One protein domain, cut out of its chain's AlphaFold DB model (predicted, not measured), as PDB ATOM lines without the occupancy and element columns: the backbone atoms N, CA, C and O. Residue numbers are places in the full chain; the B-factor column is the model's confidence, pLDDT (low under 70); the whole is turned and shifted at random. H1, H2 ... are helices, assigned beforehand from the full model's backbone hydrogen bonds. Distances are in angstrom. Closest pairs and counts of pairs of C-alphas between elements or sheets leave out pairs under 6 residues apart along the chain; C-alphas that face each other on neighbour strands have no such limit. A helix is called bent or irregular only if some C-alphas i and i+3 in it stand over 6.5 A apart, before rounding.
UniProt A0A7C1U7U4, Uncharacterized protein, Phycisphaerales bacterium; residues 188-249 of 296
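Overview. This is residues 188 to 249 of the 296 residues of an uncharacterized protein of Phycisphaerales bacterium (UniProt A0A7C1U7U4). What shape do these atoms make? A small compact head of helices has one long helical arm sticking out of it: H1, H2 and H3a, the first arm of the bent helix H3, pack together in the head, and residues 219 to 249 of H3 stick out and make the longest axis. What is it built of, and how far does it reach? The printed part has 62 residues with three named helices, in the order H1, H2, H3, and no named strand; its class is all helix. The whole is extended, with a radius of gyration of the C-alphas of 20.0 A and spans of 63 by 19 by 12 A.

Along the chain. Where do the first helices lie? H1 is residues 189 to 194, beginning at C-alpha 189 (91.625, 126.273, 99.865), and H2 is residues 197 to 204, 10.8 A long. Is the last helix bent? By its hydrogen bonds H3, residues 210 to 249, was assigned as one helix, but it is bent: C-alphas 217 and 220 are 7.1 A apart. Its arms are H3a, residues 210 to 217, 10.5 A long, and H3b, residues 220 to 249, 42.7 A long, ending at C-alpha 249 (80.584, 174.149, 85.507).

Arrangement. What does H3a touch? H2 and H3a touch, about perpendicular at 86 degrees, their closest C-alphas being those of Leu 198 and Ala 210, 5.9 A apart. H1 and H3a only just touch, with 3 pairs of C-alphas within 8 A, the closest those of Phe 189 and His 214 at 6.7 A. How does H3b stand? It is at a steep tilt of 52 degrees to H3a, and apart from H1 and H2. What do the backbones show? In H1, H2, H3a and H3b every O i to N i+4 pair is within hydrogen-bond range.

Size, cuts and confidence. How large is it? The two C-alphas farthest apart, those of Asp 203 and Ala 249, are 63.1 A apart. Are there cuts or long links? The printed part has no cut, and the links H1 to H2 and H2 to H3 are tight. Where is confidence low? The mean pLDDT of the printed part is 86.8, and residues 247 to 249 are under 70.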
ATOM      1  N   ASP A 188      90.464 128.793  96.680       90.12
ATOM      2  CA  ASP A 188      91.912 128.721  96.906       90.12
ATOM      3  C   ASP A 188      92.316 127.663  97.951       90.12
ATOM      4  O   ASP A 188      93.478 127.258  98.012       90.12
ATOM      5  N   PHE A 189      91.362 127.190  98.759       92.62
ATOM      6  CA  PHE A 189      91.625 126.273  99.865       92.62
ATOM      7  C   PHE A 189      92.102 124.895  99.398       92.62
ATOM      8  O   PHE A 189      93.109 124.406  99.909       92.62
ATOM      9  N   ASP A 190      91.417 124.290  98.422       91.56
ATOM     10  CA  ASP A 190      91.753 122.948  97.923       91.56
ATOM     11  C   ASP A 190      93.142 122.931  97.264       91.56
ATOM     12  O   ASP A 190      93.923 122.007  97.469       91.56
ATOM     13  N   GLU A 191      93.512 124.001  96.555       92.19
ATOM     14  CA  GLU A 191      94.836 124.129  95.935       92.19
ATOM     15  C   GLU A 191      95.958 124.234  96.988       92.19
ATOM     16  O   GLU A 191      96.998 123.577  96.873       92.19
ATOM     17  N   MET A 192      95.751 125.012  98.058       90.00
ATOM     18  CA  MET A 192      96.711 125.113  99.171       90.00
ATOM     19  C   MET A 192      96.775 123.837 100.024       90.00
ATOM     20  O   MET A 192      97.799 123.543 100.650       90.00
ATOM     21  N   TRP A 193      95.682 123.076 100.064       91.81
ATOM     22  CA  TRP A 193      95.624 121.772 100.710       91.81
ATOM     23  C   TRP A 193      96.422 120.727  99.923       91.81
ATOM     24  O   TRP A 193      97.314 120.090 100.487       91.81
ATOM     25  N   ASP A 194      96.170 120.611  98.618       91.81
ATOM     26  CA  ASP A 194      96.809 119.629  97.735       91.81
ATOM     27  C   ASP A 194      98.299 119.914  97.504       91.81
ATOM     28  O   ASP A 194      99.108 118.989  97.399       91.81
ATOM     29  N   SER A 195      98.692 121.190  97.472       93.00
ATOM     30  CA  SER A 195     100.103 121.598  97.400       93.00
ATOM     31  C   SER A 195     100.887 121.321  98.688       93.00
ATOM     32  O   SER A 195     102.118 121.308  98.665       93.00
ATOM     33  N   GLY A 196     100.197 121.072  99.806       90.31
ATOM     34  CA  GLY A 196     100.806 120.808 101.107       90.31
ATOM     35  C   GLY A 196     101.211 122.059 101.891       90.31
ATOM     36  O   GLY A 196     101.694 121.923 103.015       90.31
ATOM     37  N   GLU A 197     100.967 123.268 101.378       90.75
ATOM     38  CA  GLU A 197     101.302 124.522 102.072       90.75
ATOM     39  C   GLU A 197     100.591 124.642 103.430       90.75
ATOM     40  O   GLU A 197     101.191 125.065 104.425       90.75
ATOM     41  N   LEU A 198      99.326 124.206 103.508       91.44
ATOM     42  CA  LEU A 198      98.571 124.177 104.766       91.44
ATOM     43  C   LEU A 198      99.170 123.198 105.776       91.44
ATOM     44  O   LEU A 198      99.225 123.500 106.969       91.44
ATOM     45  N   LYS A 199      99.650 122.047 105.303       92.56
ATOM     46  CA  LYS A 199     100.273 121.030 106.151       92.56
ATOM     47  C   LYS A 199     101.595 121.534 106.722       92.56
ATOM     48  O   LYS A 199     101.803 121.456 107.929       92.56
ATOM     49  N   ASP A 200     102.425 122.148 105.886       93.75
ATOM     50  CA  ASP A 200     103.685 122.759 106.312       93.75
ATOM     51  C   ASP A 200     103.472 123.859 107.360       93.75
ATOM     52  O   ASP A 200     104.284 124.023 108.275       93.75
ATOM     53  N   PHE A 201     102.387 124.632 107.242       92.00
ATOM     54  CA  PHE A 201     102.026 125.634 108.242       92.00
ATOM     55  C   PHE A 201     101.571 124.989 109.557       92.00
ATOM     56  O   PHE A 201     102.012 125.412 110.626       92.00
ATOM     57  N   MET A 202     100.729 123.954 109.494       93.31
ATOM     58  CA  MET A 202     100.261 123.220 110.677       93.31
ATOM     59  C   MET A 202     101.413 122.543 111.433       93.31
ATOM     60  O   MET A 202     101.442 122.585 112.663       93.31
ATOM     61  N   ASP A 203     102.392 121.988 110.717       93.38
ATOM     62  CA  ASP A 203     103.569 121.350 111.315       93.38
ATOM     63  C   ASP A 203     104.475 122.373 112.027       93.38
ATOM     64  O   ASP A 203     105.051 122.086 113.080       93.38
ATOM     65  N   LYS A 204     104.578 123.598 111.492       92.81
ATOM     66  CA  LYS A 204     105.326 124.710 112.113       92.81
ATOM     67  C   LYS A 204     104.572 125.367 113.272       92.81
ATOM     68  O   LYS A 204     105.203 125.931 114.166       92.81
ATOM     69  N   HIS A 205     103.242 125.298 113.264       90.44
ATOM     70  CA  HIS A 205     102.367 125.941 114.239       90.44
ATOM     71  C   HIS A 205     101.369 124.932 114.834       90.44
ATOM     72  O   HIS A 205     100.190 124.919 114.457       90.44
ATOM     73  N   PRO A 206     101.812 124.097 115.796       88.69
ATOM     74  CA  PRO A 206     100.952 123.093 116.408       88.69
ATOM     75  C   PRO A 206      99.766 123.756 117.117       88.69
ATOM     76  O   PRO A 206      99.926 124.721 117.863       88.69
ATOM     77  N   GLY A 207      98.567 123.222 116.886       87.81
ATOM     78  CA  GLY A 207      97.307 123.768 117.407       87.81
ATOM     79  C   GLY A 207      96.479 124.529 116.372       87.81
ATOM     80  O   GLY A 207      95.306 124.802 116.623       87.81
ATOM     81  N   HIS A 208      97.037 124.809 115.193       90.31
ATOM     82  CA  HIS A 208      96.263 125.295 114.057       90.31
ATOM     83  C   HIS A 208      95.641 124.133 113.276       90.31
ATOM     84  O   HIS A 208      96.284 123.120 113.010       90.31
ATOM     85  N   ASN A 209      94.373 124.293 112.903       91.38
ATOM     86  CA  ASN A 209      93.704 123.436 111.926       91.38
ATOM     87  C   ASN A 209      93.871 124.011 110.509       91.38
ATOM     88  O   ASN A 209      94.243 125.177 110.351       91.38
ATOM     89  N   ALA A 210      93.556 123.221 109.482       90.19
ATOM     90  CA  ALA A 210      93.778 123.607 108.087       90.19
ATOM     91  C   ALA A 210      93.055 124.901 107.692       90.19
ATOM     92  O   ALA A 210      93.619 125.750 107.011       90.19
ATOM     93  N   ILE A 211      91.828 125.090 108.188       90.88
ATOM     94  CA  ILE A 211      91.043 126.310 107.968       90.88
ATOM     95  C   ILE A 211      91.751 127.525 108.579       90.88
ATOM     96  O   ILE A 211      91.909 128.550 107.925       90.88
ATOM     97  N   SER A 212      92.218 127.426 109.823       90.38
ATOM     98  CA  SER A 212      92.929 128.522 110.487       90.38
ATOM     99  C   SER A 212      94.274 128.823 109.823       90.38
ATOM    100  O   SER A 212      94.629 129.992 109.697       90.38
ATOM    101  N   ALA A 213      94.986 127.796 109.351       91.00
ATOM    102  CA  ALA A 213      96.215 127.950 108.581       91.00
ATOM    103  C   ALA A 213      95.944 128.702 107.273       91.00
ATOM    104  O   ALA A 213      96.628 129.675 106.962       91.00
ATOM    105  N   HIS A 214      94.880 128.321 106.566       92.31
ATOM    106  CA  HIS A 214      94.458 128.983 105.341       92.31
ATOM    107  C   HIS A 214      94.105 130.449 105.579       92.31
ATOM    108  O   HIS A 214      94.574 131.319 104.849       92.31
ATOM    109  N   ILE A 215      93.340 130.748 106.631       89.88
ATOM    110  CA  ILE A 215      93.004 132.128 106.996       89.88
ATOM    111  C   ILE A 215      94.275 132.930 107.269       89.88
ATOM    112  O   ILE A 215      94.379 134.050 106.790       89.88
ATOM    113  N   MET A 216      95.257 132.379 107.981       88.88
ATOM    114  CA  MET A 216      96.501 133.098 108.274       88.88
ATOM    115  C   MET A 216      97.339 133.363 107.017       88.88
ATOM    116  O   MET A 216      97.843 134.469 106.849       88.88
ATOM    117  N   LEU A 217      97.442 132.389 106.110       87.56
ATOM    118  CA  LEU A 217      98.198 132.532 104.860       87.56
ATOM    119  C   LEU A 217      97.511 133.460 103.846       87.56
ATOM    120  O   LEU A 217      98.181 134.147 103.074       87.56
ATOM    121  N   THR A 218      96.178 133.498 103.843       87.69
ATOM    122  CA  THR A 218      95.394 134.292 102.883       87.69
ATOM    123  C   THR A 218      94.931 135.640 103.426       87.69
ATOM    124  O   THR A 218      94.564 136.505 102.629       87.69
ATOM    125  N   ALA A 219      94.974 135.871 104.744       83.25
ATOM    126  CA  ALA A 219      94.498 137.106 105.370       83.25
ATOM    127  C   ALA A 219      95.167 138.351 104.782       83.25
ATOM    128  O   ALA A 219      94.474 139.307 104.439       83.25
ATOM    129  N   GLU A 220      96.490 138.330 104.613       79.12
ATOM    130  CA  GLU A 220      97.230 139.478 104.078       79.12
ATOM    131  C   GLU A 220      96.839 139.783 102.627       79.12
ATOM    132  O   GLU A 220      96.561 140.936 102.289       79.12
ATOM    133  N   LYS A 221      96.729 138.744 101.788       82.38
ATOM    134  CA  LYS A 221      96.316 138.873 100.381       82.38
ATOM    135  C   LYS A 221      94.885 139.405 100.272       82.38
ATOM    136  O   LYS A 221      94.634 140.377  99.563       82.38
ATOM    137  N   ARG A 222      93.950 138.839 101.040       81.19
ATOM    138  CA  ARG A 222      92.538 139.261 101.047       81.19
ATOM    139  C   ARG A 222      92.362 140.686 101.558       81.19
ATOM    140  O   ARG A 222      91.541 141.433 101.027       81.19
ATOM    141  N   GLN A 223      93.136 141.085 102.565       78.19
ATOM    142  CA  GLN A 223      93.104 142.445 103.085       78.19
ATOM    143  C   GLN A 223      93.638 143.451 102.057       78.19
ATOM    144  O   GLN A 223      93.031 144.507 101.873       78.19
ATOM    145  N   GLN A 224      94.719 143.120 101.347       80.44
ATOM    146  CA  GLN A 224      95.249 143.954 100.265       80.44
ATOM    147  C   GLN A 224      94.247 144.096  99.115       80.44
ATOM    148  O   GLN A 224      93.929 145.219  98.728       80.44
ATOM    149  N   GLU A 225      93.654 142.999  98.642       84.81
ATOM    150  CA  GLU A 225      92.634 143.045  97.588       84.81
ATOM    151  C   GLU A 225      91.396 143.862  97.987       84.81
ATOM    152  O   GLU A 225      90.827 144.588  97.167       84.81
ATOM    153  N   ALA A 226      90.961 143.767  99.247       82.06
ATOM    154  CA  ALA A 226      89.844 144.556  99.757       82.06
ATOM    155  C   ALA A 226      90.168 146.059  99.778       82.06
ATOM    156  O   ALA A 226      89.332 146.879  99.386       82.06
ATOM    157  N   ILE A 227      91.389 146.422 100.184       84.00
ATOM    158  CA  ILE A 227      91.867 147.809 100.155       84.00
ATOM    159  C   ILE A 227      91.927 148.314  98.711       84.00
ATOM    160  O   ILE A 227      91.411 149.393  98.424       84.00
ATOM    161  N   GLU A 228      92.492 147.542  97.785       87.19
ATOM    162  CA  GLU A 228      92.591 147.928  96.375       87.19
ATOM    163  C   GLU A 228      91.216 148.125  95.728       87.19
ATOM    164  O   GLU A 228      90.997 149.125  95.040       87.19
ATOM    165  N   LYS A 229      90.255 147.232  96.000       88.12
ATOM    166  CA  LYS A 229      88.866 147.383  95.537       88.12
ATOM    167  C   LYS A 229      88.220 148.646  96.111       88.12
ATOM    168  O   LYS A 229      87.629 149.415  95.353       88.12
ATOM    169  N   ALA A 230      88.387 148.913  97.406       85.38
ATOM    170  CA  ALA A 230      87.860 150.122  98.042       85.38
ATOM    171  C   ALA A 230      88.484 151.405  97.464       85.38
ATOM    172  O   ALA A 230      87.774 152.380  97.200       85.38
ATOM    173  N   VAL A 231      89.794 151.400  97.202       89.00
ATOM    174  CA  VAL A 231      90.497 152.511  96.546       89.00
ATOM    175  C   VAL A 231      89.989 152.695  95.116       89.00
ATOM    176  O   VAL A 231      89.665 153.816  94.727       89.00
ATOM    177  N   ALA A 232      89.845 151.621  94.341       92.19
ATOM    178  CA  ALA A 232      89.342 151.684  92.972       92.19
ATOM    179  C   ALA A 232      87.896 152.207  92.902       92.19
ATOM    180  O   ALA A 232      87.568 153.017  92.030       92.19
ATOM    181  N   GLU A 233      87.025 151.800  93.826       90.44
ATOM    182  CA  GLU A 233      85.664 152.333  93.931       90.44
ATOM    183  C   GLU A 233      85.641 153.804  94.350       90.44
ATOM    184  O   GLU A 233      84.881 154.596  93.783       90.44
ATOM    185  N   ALA A 234      86.482 154.197  95.309       85.44
ATOM    186  CA  ALA A 234      86.615 155.586  95.729       85.44
ATOM    187  C   ALA A 234      87.119 156.472  94.580       85.44
ATOM    188  O   ALA A 234      86.565 157.551  94.354       85.44
ATOM    189  N   LEU A 235      88.100 155.999  93.805       88.12
ATOM    190  CA  LEU A 235      88.596 156.680  92.609       88.12
ATOM    191  C   LEU A 235      87.500 156.809  91.546       88.12
ATOM    192  O   LEU A 235      87.261 157.914  91.067       88.12
ATOM    193  N   LYS A 236      86.753 155.738  91.248       91.94
ATOM    194  CA  LYS A 236      85.616 155.791  90.308       91.94
ATOM    195  C   LYS A 236      84.541 156.785  90.751       91.94
ATOM    196  O   LYS A 236      84.059 157.572  89.933       91.94
ATOM    197  N   LYS A 237      84.185 156.802  92.042       89.00
ATOM    198  CA  LYS A 237      83.226 157.767  92.612       89.00
ATOM    199  C   LYS A 237      83.748 159.201  92.504       89.00
ATOM    200  O   LYS A 237      83.006 160.089  92.088       89.00
ATOM    201  N   LYS A 238      85.031 159.431  92.802       87.38
ATOM    202  CA  LYS A 238      85.666 160.752  92.680       87.38
ATOM    203  C   LYS A 238      85.771 161.219  91.233       87.38
ATOM    204  O   LYS A 238      85.490 162.380  90.955       87.38
ATOM    205  N   GLU A 239      86.099 160.340  90.295       86.62
ATOM    206  CA  GLU A 239      86.107 160.667  88.869       86.62
ATOM    207  C   GLU A 239      84.712 161.014  88.348       86.62
ATOM    208  O   GLU A 239      84.570 161.967  87.579       86.62
ATOM    209  N   ALA A 240      83.678 160.284  88.774       86.56
ATOM    210  CA  ALA A 240      82.292 160.596  88.440       86.56
ATOM    211  C   ALA A 240      81.866 161.959  89.018       86.56
ATOM    212  O   ALA A 240      81.264 162.762  88.306       86.56
ATOM    213  N   GLU A 241      82.251 162.259  90.262       85.31
ATOM    214  CA  GLU A 241      82.015 163.552  90.915       85.31
ATOM    215  C   GLU A 241      82.753 164.704  90.202       85.31
ATOM    216  O   GLU A 241      82.204 165.787  90.005       85.31
ATOM    217  N   ILE A 242      83.993 164.489  89.755       83.19
ATOM    218  CA  ILE A 242      84.752 165.489  88.990       83.19
ATOM    219  C   ILE A 242      84.131 165.693  87.605       83.19
ATOM    220  O   ILE A 242      84.007 166.833  87.152       83.19
ATOM    221  N   LYS A 243      83.726 164.617  86.920       84.19
ATOM    222  CA  LYS A 243      83.049 164.699  85.616       84.19
ATOM    223  C   LYS A 243      81.717 165.439  85.731       84.19
ATOM    224  O   LYS A 243      81.462 166.316  84.906       84.19
ATOM    225  N   SER A 244      80.915 165.170  86.762       79.94
ATOM    226  CA  SER A 244      79.646 165.870  86.990       79.94
ATOM    227  C   SER A 244      79.858 167.339  87.361       79.94
ATOM    228  O   SER A 244      79.197 168.201  86.788       79.94
ATOM    229  N   LYS A 245      80.845 167.665  88.208       79.50
ATOM    230  CA  LYS A 245      81.216 169.059  88.511       79.50
ATOM    231  C   LYS A 245      81.737 169.806  87.284       79.50
ATOM    232  O   LYS A 245      81.388 170.966  87.095       79.50
ATOM    233  N   ARG A 246      82.525 169.164  86.413       72.25
ATOM    234  CA  ARG A 246      82.962 169.758  85.132       72.25
ATOM    235  C   ARG A 246      81.794 169.972  84.171       72.25
ATOM    236  O   ARG A 246      81.740 171.012  83.520       72.25
ATOM    237  N   ALA A 247      80.857 169.028  84.093       69.94
ATOM    238  CA  ALA A 247      79.642 169.184  83.298       69.94
ATOM    239  C   ALA A 247      78.760 170.325  83.839       69.94
ATOM    240  O   ALA A 247      78.348 171.187  83.070       69.94
ATOM    241  N   ALA A 248      78.559 170.403  85.157       64.25
ATOM    242  CA  ALA A 248      77.815 171.480  85.808       64.25
ATOM    243  C   ALA A 248      78.499 172.848  85.641       64.25
ATOM    244  O   ALA A 248      77.840 173.826  85.306       64.25
ATOM    245  N   ALA A 249      79.828 172.925  85.771       60.09
ATOM    246  CA  ALA A 249      80.584 174.149  85.507       60.09
ATOM    247  C   ALA A 249      80.475 174.599  84.037       60.09
ATOM    248  O   ALA A 249      80.387 175.794  83.762       60.09
TER     249      ALA A 249